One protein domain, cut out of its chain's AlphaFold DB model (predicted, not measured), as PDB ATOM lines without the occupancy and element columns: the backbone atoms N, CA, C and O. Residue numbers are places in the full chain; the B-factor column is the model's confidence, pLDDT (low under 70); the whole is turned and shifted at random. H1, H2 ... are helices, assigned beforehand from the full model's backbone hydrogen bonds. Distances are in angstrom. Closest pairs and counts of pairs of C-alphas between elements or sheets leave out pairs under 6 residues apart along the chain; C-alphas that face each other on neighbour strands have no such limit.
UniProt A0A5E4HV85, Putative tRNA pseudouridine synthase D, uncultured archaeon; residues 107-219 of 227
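AT A GLANCE: This is residues 107 to 219 of the 227 residues of the protein "Putative tRNA pseudouridine synthase D" of uncultured archaeon (UniProt A0A5E4HV85). Six shorter helices, H1 to H6, make a compact cluster with H2 in its middle, and one long helix, H7, crosses H1 at one end of it. The last residues of H7, 212 to 219, stick out of the body as an arm, while H3, H4 and H5 make the end away from that arm. The helix packing is mostly crossed: 2 of 8 touching pairs stand at a shallow tilt. The printed part has 113 residues with seven named helices, H1 to H7 in chain order, and no named strand; its class is all helix. The whole is compact, with a radius of gyration of the C-alphas of 14.2 A, yet elongated, spanning 47 by 29 by 22 A.

HOW THE PARTS SIT: Start at the longest helix, H7, residues 197 to 219. Its residues 202 to 210 alone touch H1, residues 116 to 125, about perpendicular at 87 degrees; the closest C-alphas, of His 117 and Tyr 207, are 4.1 A apart. H1 forms a hairpin with H2, residues 128 to 137, at a shallow tilt of 19 degrees, opposite ways, closest at the C-alphas of Val 119 and Ala 131, 4.7 A. H2 is the hub, touching four helices. It forms a hairpin with H3, residues 145 to 157, at a tilt of 37 degrees, only just steep; the closest C-alphas, of Ala 137 and Arg 151, are 4.4 A apart. H5, residues 172 to 183, touches H2 with residues 174 to 178 alone, closest at the C-alphas of Ile 136 and Glu 174, 5.0 A. H6, residues 188 to 193, touches H2 about perpendicular at 74 degrees, closest at the C-alphas of Lys 129 and His 188, 5.6 A. H4, residues 160 to 166, touches H3, closest at the C-alphas of Val 154 and Gly 163, 5.7 A, and H5, closest at those of Phe 160 and Met 178, 5.4 A. H7 and H2 are apart. In H1, H2, H3, H5 and H6 every O i to N i+4 pair is within hydrogen-bond range; in H4 it is 2 of 3 and in H7 17 of 19.

IN THESE COORDINATES: Find C-alpha 197 at (153.416, 176.532, 92.151); from there H7 runs 33.1 A to C-alpha 219 at (174.859, 171.960, 67.337). H1 begins at C-alpha 116, (157.938, 165.948, 83.249). H3 measures 18.2 A and H5 16.7 A.

THE WHOLE: The two C-alphas farthest apart, of Ala 183 and Arg 219, are 47.6 A apart. The printed part has no cut. The link from H2 to H3, 7 residues, is short; the other links between helices are tight. The mean pLDDT of the printed part is 95.3, and no printed residue is under 70.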
ATOM      1  N   GLN A 107     167.386 162.415  85.317       88.12
ATOM      2  CA  GLN A 107     166.793 162.807  86.599       88.12
ATOM      3  C   GLN A 107     165.994 164.116  86.499       88.12
ATOM      4  O   GLN A 107     165.027 164.302  87.235       88.12
ATOM      5  N   ARG A 108     166.344 165.012  85.563       93.06
ATOM      6  CA  ARG A 108     165.584 166.243  85.284       93.06
ATOM      7  C   ARG A 108     164.185 165.949  84.742       93.06
ATOM      8  O   ARG A 108     163.263 166.738  84.955       93.06
ATOM      9  N   PHE A 109     164.048 164.826  84.048       95.12
ATOM     10  CA  PHE A 109     162.827 164.405  83.372       95.12
ATOM     11  C   PHE A 109     161.997 163.411  84.199       95.12
ATOM     12  O   PHE A 109     160.807 163.238  83.930       95.12
ATOM     13  N   GLY A 110     162.619 162.822  85.224       90.12
ATOM     14  CA  GLY A 110     162.119 161.707  86.022       90.12
ATOM     15  C   GLY A 110     162.848 160.425  85.622       90.12
ATOM     16  O   GLY A 110     162.713 159.974  84.495       90.12
ATOM     17  N   GLU A 111     163.631 159.848  86.535       85.75
ATOM     18  CA  GLU A 111     164.553 158.739  86.231       85.75
ATOM     19  C   GLU A 111     163.823 157.476  85.748       85.75
ATOM     20  O   GLU A 111     163.993 157.072  84.605       85.75
ATOM     21  N   ASN A 112     162.926 156.923  86.569       86.44
ATOM     22  CA  ASN A 112     162.112 155.751  86.202       86.44
ATOM     23  C   ASN A 112     160.849 156.122  85.409       86.44
ATOM     24  O   ASN A 112     160.086 155.256  84.994       86.44
ATOM     25  N   ARG A 113     160.564 157.422  85.288       92.06
ATOM     26  CA  ARG A 113     159.346 157.939  84.661       92.06
ATOM     27  C   ARG A 113     159.635 159.291  84.003       92.06
ATOM     28  O   ARG A 113     159.286 160.327  84.582       92.06
ATOM     29  N   PRO A 114     160.288 159.309  82.828       93.81
ATOM     30  CA  PRO A 114     160.682 160.534  82.139       93.81
ATOM     31  C   PRO A 114     159.472 161.230  81.502       93.81
ATOM     32  O   PRO A 114     159.263 161.199  80.291       93.81
ATOM     33  N   VAL A 115     158.639 161.848  82.336       96.00
ATOM     34  CA  VAL A 115     157.321 162.388  81.968       96.00
ATOM     35  C   VAL A 115     157.243 163.906  82.087       96.00
ATOM     36  O   VAL A 115     156.383 164.528  81.470       96.00
ATOM     37  N   THR A 116     158.126 164.538  82.867       96.88
ATOM     38  CA  THR A 116     157.938 165.948  83.249       96.88
ATOM     39  C   THR A 116     158.020 166.904  82.058       96.88
ATOM     40  O   THR A 116     157.265 167.871  82.008       96.88
ATOM     41  N   HIS A 117     158.876 166.612  81.076       97.75
ATOM     42  CA  HIS A 117     158.972 167.385  79.836       97.75
ATOM     43  C   HIS A 117     157.777 167.160  78.904       97.75
ATOM     44  O   HIS A 117     157.334 168.116  78.284       97.75
ATOM     45  N   VAL A 118     157.217 165.944  78.855       97.75
ATOM     46  CA  VAL A 118     156.016 165.623  78.059       97.75
ATOM     47  C   VAL A 118     154.805 166.391  78.591       97.75
ATOM     48  O   VAL A 118     154.046 166.985  77.832       97.75
ATOM     49  N   VAL A 119     154.653 166.443  79.917       97.94
ATOM     50  CA  VAL A 119     153.604 167.243  80.569       97.94
ATOM     51  C   VAL A 119     153.821 168.732  80.301       97.94
ATOM     52  O   VAL A 119     152.877 169.436  79.960       97.94
ATOM     53  N   GLY A 120     155.062 169.216  80.427       97.69
ATOM     54  CA  GLY A 120     155.400 170.613  80.143       97.69
ATOM     55  C   GLY A 120     155.112 171.023  78.699       97.69
ATOM     56  O   GLY A 120     154.617 172.124  78.463       97.69
ATOM     57  N   GLU A 121     155.372 170.129  77.749       98.12
ATOM     58  CA  GLU A 121     155.051 170.315  76.337       98.12
ATOM     59  C   GLU A 121     153.543 170.466  76.112       98.12
ATOM     60  O   GLU A 121     153.111 171.452  75.517       98.12
ATOM     61  N   ALA A 122     152.743 169.527  76.628       98.06
ATOM     62  CA  ALA A 122     151.287 169.557  76.492       98.06
ATOM     63  C   ALA A 122     150.680 170.831  77.112       98.06
ATOM     64  O   ALA A 122     149.841 171.482  76.488       98.06
ATOM     65  N   ILE A 123     151.188 171.268  78.276       96.69
ATOM     66  CA  ILE A 123     150.793 172.545  78.895       96.69
ATOM     67  C   ILE A 123     151.055 173.723  77.945       96.69
ATOM     68  O   ILE A 123     150.184 174.574  77.777       96.69
ATOM     69  N   LEU A 124     152.230 173.782  77.314       95.81
ATOM     70  CA  LEU A 124     152.599 174.889  76.422       95.81
ATOM     71  C   LEU A 124     151.831 174.897  75.101       95.81
ATOM     72  O   LEU A 124     151.615 175.969  74.541       95.81
ATOM     73  N   ARG A 125     151.396 173.732  74.615       97.19
ATOM     74  CA  ARG A 125     150.489 173.641  73.460       97.19
ATOM     75  C   ARG A 125     149.048 174.041  73.798       97.19
ATOM     76  O   ARG A 125     148.242 174.203  72.888       97.19
ATOM     77  N   GLY A 126     148.721 174.198  75.082       96.44
ATOM     78  CA  GLY A 126     147.365 174.466  75.556       96.44
ATOM     79  C   GLY A 126     146.506 173.211  75.737       96.44
ATOM     80  O   GLY A 126     145.343 173.334  76.115       96.44
ATOM     81  N   ASP A 127     147.061 172.010  75.539       97.56
ATOM     82  CA  ASP A 127     146.351 170.751  75.777       97.56
ATOM     83  C   ASP A 127     146.465 170.337  77.253       97.56
ATOM     84  O   ASP A 127     147.225 169.456  77.665       97.56
ATOM     85  N   ILE A 128     145.708 171.041  78.096       97.12
ATOM     86  CA  ILE A 128     145.722 170.827  79.549       97.12
ATOM     87  C   ILE A 128     145.137 169.457  79.919       97.12
ATOM     88  O   ILE A 128     145.547 168.847  80.915       97.12
ATOM     89  N   LYS A 129     144.206 168.947  79.106       97.25
ATOM     90  CA  LYS A 129     143.618 167.621  79.292       97.25
ATOM     91  C   LYS A 129     144.677 166.549  79.071       97.25
ATOM     92  O   LYS A 129     144.926 165.776  80.000       97.25
ATOM     93  N   GLU A 130     145.370 166.566  77.932       97.38
ATOM     94  CA  GLU A 130     146.494 165.666  77.651       97.38
ATOM     95  C   GLU A 130     147.570 165.770  78.736       97.38
ATOM     96  O   GLU A 130     148.022 164.744  79.249       97.38
ATOM     97  N   ALA A 131     147.941 166.986  79.149       97.88
ATOM     98  CA  ALA A 131     148.950 167.197  80.184       97.88
ATOM     99  C   ALA A 131     148.578 166.512  81.507       97.88
ATOM    100  O   ALA A 131     149.398 165.815  82.113       97.88
ATOM    101  N   SER A 132     147.337 166.701  81.960       97.56
ATOM    102  CA  SER A 132     146.867 166.137  83.226       97.56
ATOM    103  C   SER A 132     146.759 164.611  83.170       97.56
ATOM    104  O   SER A 132     147.271 163.939  84.064       97.56
ATOM    105  N   LEU A 133     146.183 164.052  82.100       97.31
ATOM    106  CA  LEU A 133     146.054 162.606  81.913       97.31
ATOM    107  C   LEU A 133     147.428 161.952  81.771       97.31
ATOM    108  O   LEU A 133     147.690 160.920  82.385       97.31
ATOM    109  N   THR A 134     148.344 162.595  81.048       97.50
ATOM    110  CA  THR A 134     149.736 162.156  80.941       97.50
ATOM    111  C   THR A 134     150.388 162.098  82.314       97.50
ATOM    112  O   THR A 134     150.984 161.083  82.673       97.50
ATOM    113  N   TYR A 135     150.261 163.148  83.125       97.06
ATOM    114  CA  TYR A 135     150.876 163.148  84.448       97.06
ATOM    115  C   TYR A 135     150.246 162.115  85.392       97.06
ATOM    116  O   TYR A 135     150.987 161.417  86.085       97.06
ATOM    117  N   ILE A 136     148.920 161.959  85.370       96.81
ATOM    118  CA  ILE A 136     148.183 161.027  86.233       96.81
ATOM    119  C   ILE A 136     148.430 159.570  85.825       96.81
ATOM    120  O   ILE A 136     148.743 158.742  86.682       96.81
ATOM    121  N   ALA A 137     148.304 159.240  84.540       96.81
ATOM    122  CA  ALA A 137     148.029 157.875  84.096       96.81
ATOM    123  C   ALA A 137     149.004 157.313  83.048       96.81
ATOM    124  O   ALA A 137     149.023 156.104  82.845       96.81
ATOM    125  N   LYS A 138     149.871 158.119  82.418       95.88
ATOM    126  CA  LYS A 138     150.862 157.561  81.478       95.88
ATOM    127  C   LYS A 138     151.870 156.682  82.218       95.88
ATOM    128  O   LYS A 138     152.617 157.186  83.066       95.88
ATOM    129  N   ALA A 139     151.888 155.397  81.889       94.62
ATOM    130  CA  ALA A 139     152.752 154.405  82.507       94.62
ATOM    131  C   ALA A 139     154.076 154.244  81.740       94.62
ATOM    132  O   ALA A 139     154.109 154.408  80.519       94.62
ATOM    133  N   TYR A 140     155.156 153.924  82.453       93.25
ATOM    134  CA  TYR A 140     156.486 153.696  81.881       93.25
ATOM    135  C   TYR A 140     157.013 152.286  82.208       93.25
ATOM    136  O   TYR A 140     156.686 151.740  83.268       93.25
ATOM    137  N   PRO A 141     157.807 151.660  81.314       91.19
ATOM    138  CA  PRO A 141     158.320 150.301  81.511       91.19
ATOM    139  C   PRO A 141     159.139 150.116  82.792       91.19
ATOM    140  O   PRO A 141     159.026 149.071  83.432       91.19
ATOM    141  N   GLU A 142     159.913 151.130  83.172       91.12
ATOM    142  CA  GLU A 142     160.842 151.136  84.306       91.12
ATOM    143  C   GLU A 142     160.140 151.354  85.658       91.12
ATOM    144  O   GLU A 142     160.759 151.235  86.718       91.12
ATOM    145  N   GLU A 143     158.841 151.667  85.652       91.19
ATOM    146  CA  GLU A 143     158.044 151.749  86.873       91.19
ATOM    147  C   GLU A 143     157.798 150.360  87.479       91.19
ATOM    148  O   GLU A 143     157.736 149.336  86.795       91.19
ATOM    149  N   ASN A 144     157.584 150.331  88.799       92.12
ATOM    150  CA  ASN A 144     157.146 149.121  89.488       92.12
ATOM    151  C   ASN A 144     155.851 148.578  88.854       92.12
ATOM    152  O   ASN A 144     154.925 149.340  88.574       92.12
ATOM    153  N   GLU A 145     155.762 147.256  88.691       93.88
ATOM    154  CA  GLU A 145     154.646 146.602  88.001       93.88
ATOM    155  C   GLU A 145     153.269 146.974  88.572       93.88
ATOM    156  O   GLU A 145     152.336 147.212  87.803       93.88
ATOM    157  N   ALA A 146     153.134 147.078  89.899       93.12
ATOM    158  CA  ALA A 146     151.869 147.443  90.534       93.12
ATOM    159  C   ALA A 146     151.448 148.880  90.183       93.12
ATOM    160  O   ALA A 146     150.285 149.125  89.865       93.12
ATOM    161  N   ILE A 147     152.405 149.818  90.172       93.62
ATOM    162  CA  ILE A 147     152.168 151.214  89.773       93.62
ATOM    163  C   ILE A 147     151.807 151.277  88.290       93.62
ATOM    164  O   ILE A 147     150.843 151.941  87.922       93.62
ATOM    165  N   ARG A 148     152.542 150.546  87.446       95.06
ATOM    166  CA  ARG A 148     152.310 150.498  86.002       95.06
ATOM    167  C   ARG A 148     150.898 150.007  85.675       95.06
ATOM    168  O   ARG A 148     150.206 150.653  84.897       95.06
ATOM    169  N   LYS A 149     150.442 148.922  86.315       95.62
ATOM    170  CA  LYS A 149     149.072 148.396  86.154       95.62
ATOM    171  C   LYS A 149     148.011 149.387  86.633       95.62
ATOM    172  O   LYS A 149     147.027 149.593  85.933       95.62
ATOM    173  N   ALA A 150     148.221 150.022  87.788       95.88
ATOM    174  CA  ALA A 150     147.296 151.028  88.308       95.88
ATOM    175  C   ALA A 150     147.163 152.232  87.360       95.88
ATOM    176  O   ALA A 150     146.053 152.675  87.071       95.88
ATOM    177  N   ARG A 151     148.287 152.728  86.832       96.44
ATOM    178  CA  ARG A 151     148.315 153.812  85.843       96.44
ATOM    179  C   ARG A 151     147.618 153.426  84.543       96.44
ATOM    180  O   ARG A 151     146.785 154.187  84.068       96.44
ATOM    181  N   GLN A 152     147.903 152.231  84.026       96.44
ATOM    182  CA  GLN A 152     147.271 151.712  82.814       96.44
ATOM    183  C   GLN A 152     145.750 151.602  82.971       96.44
ATOM    184  O   GLN A 152     145.013 152.049  82.102       96.44
ATOM    185  N   PHE A 153     145.270 151.108  84.117       97.12
ATOM    186  CA  PHE A 153     143.838 151.073  84.413       97.12
ATOM    187  C   PHE A 153     143.199 152.468  84.315       97.12
ATOM    188  O   PHE A 153     142.173 152.626  83.655       97.12
ATOM    189  N   VAL A 154     143.803 153.489  84.933       97.38
ATOM    190  CA  VAL A 154     143.273 154.864  84.868       97.38
ATOM    191  C   VAL A 154     143.386 155.438  83.452       97.38
ATOM    192  O   VAL A 154     142.507 156.190  83.040       97.38
ATOM    193  N   TRP A 155     144.425 155.073  82.696       96.75
ATOM    194  CA  TRP A 155     144.609 155.496  81.306       96.75
ATOM    195  C   TRP A 155     143.497 154.967  80.392       96.75
ATOM    196  O   TRP A 155     142.950 155.726  79.598       96.75
ATOM    197  N   ASP A 156     143.134 153.692  80.547       96.19
ATOM    198  CA  ASP A 156     142.159 153.022  79.681       96.19
ATOM    199  C   ASP A 156     140.707 153.347  80.056       96.19
ATOM    200  O   ASP A 156     139.839 153.425  79.188       96.19
ATOM    201  N   THR A 157     140.428 153.526  81.349       95.69
ATOM    202  CA  THR A 157     139.051 153.661  81.857       95.69
ATOM    203  C   THR A 157     138.643 155.093  82.180       95.69
ATOM    204  O   THR A 157     137.450 155.373  82.270       95.69
ATOM    205  N   ALA A 158     139.611 155.986  82.411       93.12
ATOM    206  CA  ALA A 158     139.398 157.296  83.027       93.12
ATOM    207  C   ALA A 158     138.637 157.247  84.376       93.12
ATOM    208  O   ALA A 158     138.108 158.265  84.832       93.12
ATOM    209  N   ASP A 159     138.600 156.092  85.057       96.56
ATOM    210  CA  ASP A 159     137.961 155.956  86.367       96.56
ATOM    211  C   ASP A 159     138.878 156.497  87.472       96.56
ATOM    212  O   ASP A 159     139.652 155.782  88.115       96.56
ATOM    213  N   PHE A 160     138.779 157.804  87.715       97.06
ATOM    214  CA  PHE A 160     139.525 158.472  88.779       97.06
ATOM    215  C   PHE A 160     139.090 158.038  90.182       97.06
ATOM    216  O   PHE A 160     139.906 158.082  91.105       97.06
ATOM    217  N   LYS A 161     137.832 157.609  90.368       97.12
ATOM    218  CA  LYS A 161     137.327 157.187  91.684       97.12
ATOM    219  C   LYS A 161     138.013 155.908  92.125       97.12
ATOM    220  O   LYS A 161     138.462 155.826  93.268       97.12
ATOM    221  N   GLU A 162     138.116 154.936  91.227       96.56
ATOM    222  CA  GLU A 162     138.856 153.709  91.494       96.56
ATOM    223  C   GLU A 162     140.371 153.949  91.456       96.56
ATOM    224  O   GLU A 162     141.093 153.468  92.330       96.56
ATOM    225  N   GLY A 163     140.846 154.822  90.559       95.75
ATOM    226  CA  GLY A 163     142.232 155.294  90.503       95.75
ATOM    227  C   GLY A 163     142.775 155.772  91.856       95.75
ATOM    228  O   GLY A 163     143.835 155.331  92.301       95.75
ATOM    229  N   VAL A 164     142.028 156.616  92.577       95.62
ATOM    230  CA  VAL A 164     142.416 157.095  93.919       95.62
ATOM    231  C   VAL A 164     142.468 155.967  94.956       95.62
ATOM    232  O   VAL A 164     143.186 156.100  95.947       95.62
ATOM    233  N   LYS A 165     141.763 154.848  94.778       95.25
ATOM    234  CA  LYS A 165     141.850 153.709  95.708       95.25
ATOM    235  C   LYS A 165     143.061 152.832  95.414       95.25
ATOM    236  O   LYS A 165     143.774 152.461  96.343       95.25
ATOM    237  N   ILE A 166     143.311 152.543  94.138       95.56
ATOM    238  CA  ILE A 166     144.390 151.640  93.715       95.56
ATOM    239  C   ILE A 166     145.771 152.320  93.721       95.56
ATOM    240  O   ILE A 166     146.787 151.650  93.907       95.56
ATOM    241  N   TYR A 167     145.841 153.646  93.541       95.50
ATOM    242  CA  TYR A 167     147.109 154.379  93.582       95.50
ATOM    243  C   TYR A 167     147.676 154.377  94.998       95.50
ATOM    244  O   TYR A 167     147.036 154.830  95.948       95.50
ATOM    245  N   SER A 168     148.929 153.953  95.134       91.19
ATOM    246  CA  SER A 168     149.617 153.959  96.423       91.19
ATOM    247  C   SER A 168     149.713 155.366  97.031       91.19
ATOM    248  O   SER A 168     149.805 156.367  96.321       91.19
ATOM    249  N   LEU A 169     149.756 155.446  98.366       89.38
ATOM    250  CA  LEU A 169     149.797 156.704  99.125       89.38
ATOM    251  C   LEU A 169     151.003 157.599  98.794       89.38
ATOM    252  O   LEU A 169     150.947 158.805  99.019       89.38
ATOM    253  N   HIS A 170     152.084 157.039  98.244       89.38
ATOM    254  CA  HIS A 170     153.244 157.823  97.820       89.38
ATOM    255  C   HIS A 170     152.996 158.639  96.535       89.38
ATOM    256  O   HIS A 170     153.713 159.608  96.300       89.38
ATOM    257  N   LEU A 171     151.961 158.311  95.747       91.81
ATOM    258  CA  LEU A 171     151.539 159.033  94.533       91.81
ATOM    259  C   LEU A 171     150.596 160.199  94.874       91.81
ATOM    260  O   LEU A 171     149.477 160.314  94.380       91.81
ATOM    261  N   GLN A 172     151.029 161.033  95.815       94.38
ATOM    262  CA  GLN A 172     150.204 162.072  96.445       94.38
ATOM    263  C   GLN A 172     149.715 163.120  95.435       94.38
ATOM    264  O   GLN A 172     148.581 163.584  95.538       94.38
ATOM    265  N   PHE A 173     150.549 163.478  94.455       95.12
ATOM    266  CA  PHE A 173     150.220 164.501  93.463       95.12
ATOM    267  C   PHE A 173     149.154 164.008  92.486       95.12
ATOM    268  O   PHE A 173     148.153 164.687  92.277       95.12
ATOM    269  N   GLU A 174     149.315 162.800  91.949       96.12
ATOM    270  CA  GLU A 174     148.332 162.197  91.050       96.12
ATOM    271  C   GLU A 174     147.002 161.955  91.762       96.12
ATOM    272  O   GLU A 174     145.944 162.264  91.218       96.12
ATOM    273  N   ARG A 175     147.046 161.480  93.014       97.19
ATOM    274  CA  ARG A 175     145.848 161.316  93.848       97.19
ATOM    275  C   ARG A 175     145.125 162.643  94.087       97.19
ATOM    276  O   ARG A 175     143.896 162.669  94.029       97.19
ATOM    277  N   ALA A 176     145.857 163.729  94.342       96.88
ATOM    278  CA  ALA A 176     145.272 165.057  94.525       96.88
ATOM    279  C   ALA A 176     144.584 165.554  93.244       96.88
ATOM    280  O   ALA A 176     143.444 166.012  93.301       96.88
ATOM    281  N   MET A 177     145.231 165.387  92.085       97.75
ATOM    282  CA  MET A 177     144.645 165.751  90.791       97.75
ATOM    283  C   MET A 177     143.395 164.930  90.463       97.75
ATOM    284  O   MET A 177     142.384 165.498  90.064       97.75
ATOM    285  N   MET A 178     143.431 163.609  90.675       97.75
ATOM    286  CA  MET A 178     142.258 162.751  90.486       97.75
ATOM    287  C   MET A 178     141.116 163.149  91.426       97.75
ATOM    288  O   MET A 178     139.976 163.250  90.989       97.75
ATOM    289  N   SER A 179     141.414 163.442  92.695       97.38
ATOM    290  CA  SER A 179     140.411 163.910  93.665       97.38
ATOM    291  C   SER A 179     139.745 165.214  93.217       97.38
ATOM    292  O   SER A 179     138.530 165.352  93.342       97.38
ATOM    293  N   HIS A 180     140.517 166.145  92.639       97.88
ATOM    294  CA  HIS A 180     139.971 167.369  92.047       97.88
ATOM    295  C   HIS A 180     139.028 167.065  90.881       97.88
ATOM    296  O   HIS A 180     137.917 167.580  90.863       97.88
ATOM    297  N   LEU A 181     139.441 166.196  89.953       97.62
ATOM    298  CA  LEU A 181     138.653 165.827  88.769       97.62
ATOM    299  C   LEU A 181     137.387 165.023  89.100       97.62
ATOM    300  O   LEU A 181     136.427 165.053  88.335       97.62
ATOM    301  N   ILE A 182     137.350 164.329  90.241       97.56
ATOM    302  CA  ILE A 182     136.126 163.691  90.751       97.56
ATOM    303  C   ILE A 182     135.107 164.747  91.195       97.56
ATOM    304  O   ILE A 182     133.914 164.583  90.945       97.56
ATOM    305  N   ALA A 183     135.563 165.798  91.882       97.56
ATOM    306  CA  ALA A 183     134.701 166.869  92.381       97.56
ATOM    307  C   ALA A 183     134.302 167.866  91.279       97.56
ATOM    308  O   ALA A 183     133.183 168.374  91.288       97.56
ATOM    309  N   HIS A 184     135.202 168.113  90.327       97.44
ATOM    310  CA  HIS A 184     135.039 169.063  89.231       97.44
ATOM    311  C   HIS A 184     135.397 168.372  87.903       97.44
ATOM    312  O   HIS A 184     136.540 168.477  87.442       97.44
ATOM    313  N   PRO A 185     134.448 167.632  87.301       96.00
ATOM    314  CA  PRO A 185     134.666 166.972  86.019       96.00
ATOM    315  C   PRO A 185     135.168 167.953  84.951       96.00
ATOM    316  O   PRO A 185     134.734 169.102  84.904       96.00
ATOM    317  N   ASP A 186     136.110 167.497  84.124       94.06
ATOM    318  CA  ASP A 186     136.767 168.250  83.043       94.06
ATOM    319  C   ASP A 186     137.574 169.508  83.454       94.06
ATOM    320  O   ASP A 186     138.231 170.115  82.603       94.06
ATOM    321  N   ASP A 187     137.654 169.871  84.743       97.75
ATOM    322  CA  ASP A 187     138.512 170.971  85.221       97.75
ATOM    323  C   ASP A 187     139.984 170.536  85.380       97.75
ATOM    324  O   ASP A 187     140.577 170.522  86.464       97.75
ATOM    325  N   HIS A 188     140.607 170.186  84.255       96.94
ATOM    326  CA  HIS A 188     142.011 169.773  84.190       96.94
ATOM    327  C   HIS A 188     142.978 170.895  84.593       96.94
ATOM    328  O   HIS A 188     144.034 170.633  85.174       96.94
ATOM    329  N   ALA A 189     142.613 172.157  84.344       96.00
ATOM    330  CA  ALA A 189     143.397 173.302  84.793       96.00
ATOM    331  C   ALA A 189     143.367 173.433  86.322       96.00
ATOM    332  O   ALA A 189     144.415 173.634  86.942       96.00
ATOM    333  N   GLY A 190     142.198 173.278  86.948       96.06
ATOM    334  CA  GLY A 190     142.073 173.245  88.403       96.06
ATOM    335  C   GLY A 190     142.793 172.063  89.041       96.06
ATOM    336  O   GLY A 190     143.409 172.243  90.091       96.06
ATOM    337  N   ALA A 191     142.850 170.910  88.368       96.50
ATOM    338  CA  ALA A 191     143.636 169.771  88.837       96.50
ATOM    339  C   ALA A 191     145.123 170.137  89.003       96.50
ATOM    340  O   ALA A 191     145.728 169.808  90.020       96.50
ATOM    341  N   PHE A 192     145.709 170.897  88.069       95.38
ATOM    342  CA  PHE A 192     147.070 171.421  88.240       95.38
ATOM    343  C   PHE A 192     147.179 172.464  89.359       95.38
ATOM    344  O   PHE A 192     148.187 172.478  90.064       95.38
ATOM    345  N   ARG A 193     146.154 173.300  89.579       93.75
ATOM    346  CA  ARG A 193     146.138 174.271  90.695       93.75
ATOM    347  C   ARG A 193     146.071 173.607  92.071       93.75
ATOM    348  O   ARG A 193     146.442 174.243  93.054       93.75
ATOM    349  N   ALA A 194     145.657 172.342  92.151       91.25
ATOM    350  CA  ALA A 194     145.772 171.547  93.374       91.25
ATOM    351  C   ALA A 194     147.240 171.230  93.741       91.25
ATOM    352  O   ALA A 194     147.528 170.827  94.869       91.25
ATOM    353  N   LEU A 195     148.183 171.417  92.809       92.88
ATOM    354  CA  LEU A 195     149.616 171.243  93.028       92.88
ATOM    355  C   LEU A 195     150.291 172.557  93.451       92.88
ATOM    356  O   LEU A 195     149.833 173.659  93.160       92.88
ATOM    357  N   SER A 196     151.458 172.451  94.097       91.31
ATOM    358  CA  SER A 196     152.240 173.640  94.457       91.31
ATOM    359  C   SER A 196     152.748 174.400  93.215       91.31
ATOM    360  O   SER A 196     153.159 173.758  92.240       91.31
ATOM    361  N   PRO A 197     152.866 175.745  93.260       90.56
ATOM    362  CA  PRO A 197     153.416 176.532  92.151       90.56
ATOM    363  C   PRO A 197     154.808 176.078  91.699       90.56
ATOM    364  O   PRO A 197     155.117 176.068  90.510       90.56
ATOM    365  N   LYS A 198     155.637 175.626  92.645       90.31
ATOM    366  CA  LYS A 198     156.974 175.095  92.362       90.31
ATOM    367  C   LYS A 198     156.924 173.812  91.526       90.31
ATOM    368  O   LYS A 198     157.766 173.628  90.651       90.31
ATOM    369  N   LEU A 199     155.954 172.935  91.792       89.25
ATOM    370  CA  LEU A 199     155.770 171.707  91.023       89.25
ATOM    371  C   LEU A 199     155.237 172.011  89.617       89.25
ATOM    372  O   LEU A 199     155.699 171.406  88.660       89.25
ATOM    373  N   MET A 200     154.346 172.994  89.468       91.00
ATOM    374  CA  MET A 200     153.894 173.432  88.141       91.00
ATOM    375  C   MET A 200     155.048 173.991  87.296       91.00
ATOM    376  O   MET A 200     155.236 173.582  86.151       91.00
ATOM    377  N   ALA A 201     155.879 174.863  87.878       93.88
ATOM    378  CA  ALA A 201     157.054 175.413  87.197       93.88
ATOM    379  C   ALA A 201     158.052 174.322  86.766       93.88
ATOM    380  O   ALA A 201     158.707 174.449  85.733       93.88
ATOM    381  N   MET A 202     158.144 173.221  87.523       95.69
ATOM    382  CA  MET A 202     159.016 172.091  87.199       95.69
ATOM    383  C   MET A 202     158.724 171.496  85.814       95.69
ATOM    384  O   MET A 202     159.674 171.180  85.103       95.69
ATOM    385  N   PHE A 203     157.454 171.361  85.412       96.62
ATOM    386  CA  PHE A 203     157.095 170.809  84.098       96.62
ATOM    387  C   PHE A 203     157.588 171.700  82.956       96.62
ATOM    388  O   PHE A 203     158.219 171.220  82.014       96.62
ATOM    389  N   LEU A 204     157.383 173.013  83.080       96.38
ATOM    390  CA  LEU A 204     157.842 173.987  82.086       96.38
ATOM    391  C   LEU A 204     159.371 174.007  81.991       96.38
ATOM    392  O   LEU A 204     159.927 173.953  80.895       96.38
ATOM    393  N   HIS A 205     160.063 174.007  83.132       97.00
ATOM    394  CA  HIS A 205     161.523 173.938  83.165       97.00
ATOM    395  C   HIS A 205     162.065 172.628  82.595       97.00
ATOM    396  O   HIS A 205     163.104 172.634  81.938       97.00
ATOM    397  N   ALA A 206     161.375 171.508  82.813       97.62
ATOM    398  CA  ALA A 206     161.748 170.242  82.203       97.62
ATOM    399  C   ALA A 206     161.618 170.311  80.677       97.62
ATOM    400  O   ALA A 206     162.539 169.909  79.978       97.62
ATOM    401  N   TYR A 207     160.543 170.885  80.136       98.12
ATOM    402  CA  TYR A 207     160.427 171.033  78.685       98.12
ATOM    403  C   TYR A 207     161.483 171.985  78.093       98.12
ATOM    404  O   TYR A 207     162.089 171.676  77.068       98.12
ATOM    405  N   GLN A 208     161.809 173.082  78.781       98.06
ATOM    406  CA  GLN A 208     162.941 173.945  78.409       98.06
ATOM    407  C   GLN A 208     164.268 173.171  78.389       98.06
ATOM    408  O   GLN A 208     165.039 173.287  77.437       98.06
ATOM    409  N   SER A 209     164.524 172.348  79.411       98.25
ATOM    410  CA  SER A 209     165.695 171.467  79.471       98.25
ATOM    411  C   SER A 209     165.726 170.454  78.318       98.25
ATOM    412  O   SER A 209     166.795 170.187  77.775       98.25
ATOM    413  N   TYR A 210     164.571 169.917  77.915       98.19
ATOM    414  CA  TYR A 210     164.458 169.008  76.772       98.19
ATOM    415  C   TYR A 210     164.823 169.709  75.457       98.19
ATOM    416  O   TYR A 210     165.685 169.224  74.721       98.19
ATOM    417  N   ILE A 211     164.253 170.891  75.200       98.06
ATOM    418  CA  ILE A 211     164.589 171.705  74.022       98.06
ATOM    419  C   ILE A 211     166.081 172.053  74.010       98.06
ATOM    420  O   ILE A 211     166.734 171.930  72.975       98.06
ATOM    421  N   PHE A 212     166.637 172.454  75.155       98.06
ATOM    422  CA  PHE A 212     168.061 172.752  75.275       98.06
ATOM    423  C   PHE A 212     168.925 171.551  74.875       98.06
ATOM    424  O   PHE A 212     169.843 171.706  74.068       98.06
ATOM    425  N   ASN A 213     168.601 170.352  75.373       97.56
ATOM    426  CA  ASN A 213     169.305 169.129  74.994       97.56
ATOM    427  C   ASN A 213     169.231 168.893  73.476       97.56
ATOM    428  O   ASN A 213     170.259 168.635  72.856       97.56
ATOM    429  N   LEU A 214     168.059 169.052  72.848       97.38
ATOM    430  CA  LEU A 214     167.917 168.908  71.393       97.38
ATOM    431  C   LEU A 214     168.774 169.911  70.611       97.38
ATOM    432  O   LEU A 214     169.431 169.537  69.637       97.38
ATOM    433  N   ILE A 215     168.775 171.182  71.022       96.81
ATOM    434  CA  ILE A 215     169.584 172.233  70.390       96.81
ATOM    435  C   ILE A 215     171.070 171.898  70.515       96.81
ATOM    436  O   ILE A 215     171.800 171.974  69.526       96.81
ATOM    437  N   LEU A 216     171.508 171.486  71.706       95.44
ATOM    438  CA  LEU A 216     172.894 171.114  71.962       95.44
ATOM    439  C   LEU A 216     173.319 169.917  71.098       95.44
ATOM    440  O   LEU A 216     174.358 169.981  70.444       95.44
ATOM    441  N   SER A 217     172.486 168.875  71.000       95.88
ATOM    442  CA  SER A 217     172.731 167.727  70.118       95.88
ATOM    443  C   SER A 217     172.835 168.132  68.645       95.88
ATOM    444  O   SER A 217     173.760 167.700  67.961       95.88
ATOM    445  N   ARG A 218     171.935 168.991  68.146       95.88
ATOM    446  CA  ARG A 218     171.981 169.481  66.754       95.88
ATOM    447  C   ARG A 218     173.225 170.323  66.476       95.88
ATOM    448  O   ARG A 218     173.814 170.218  65.403       95.88
ATOM    449  N   ARG A 219     173.643 171.145  67.439       93.69
ATOM    450  CA  ARG A 219     174.859 171.960  67.337       93.69
ATOM    451  C   ARG A 219     176.110 171.085  67.235       93.69
ATOM    452  O   ARG A 219     176.928 171.303  66.351       93.69
TER     453      ARG A 219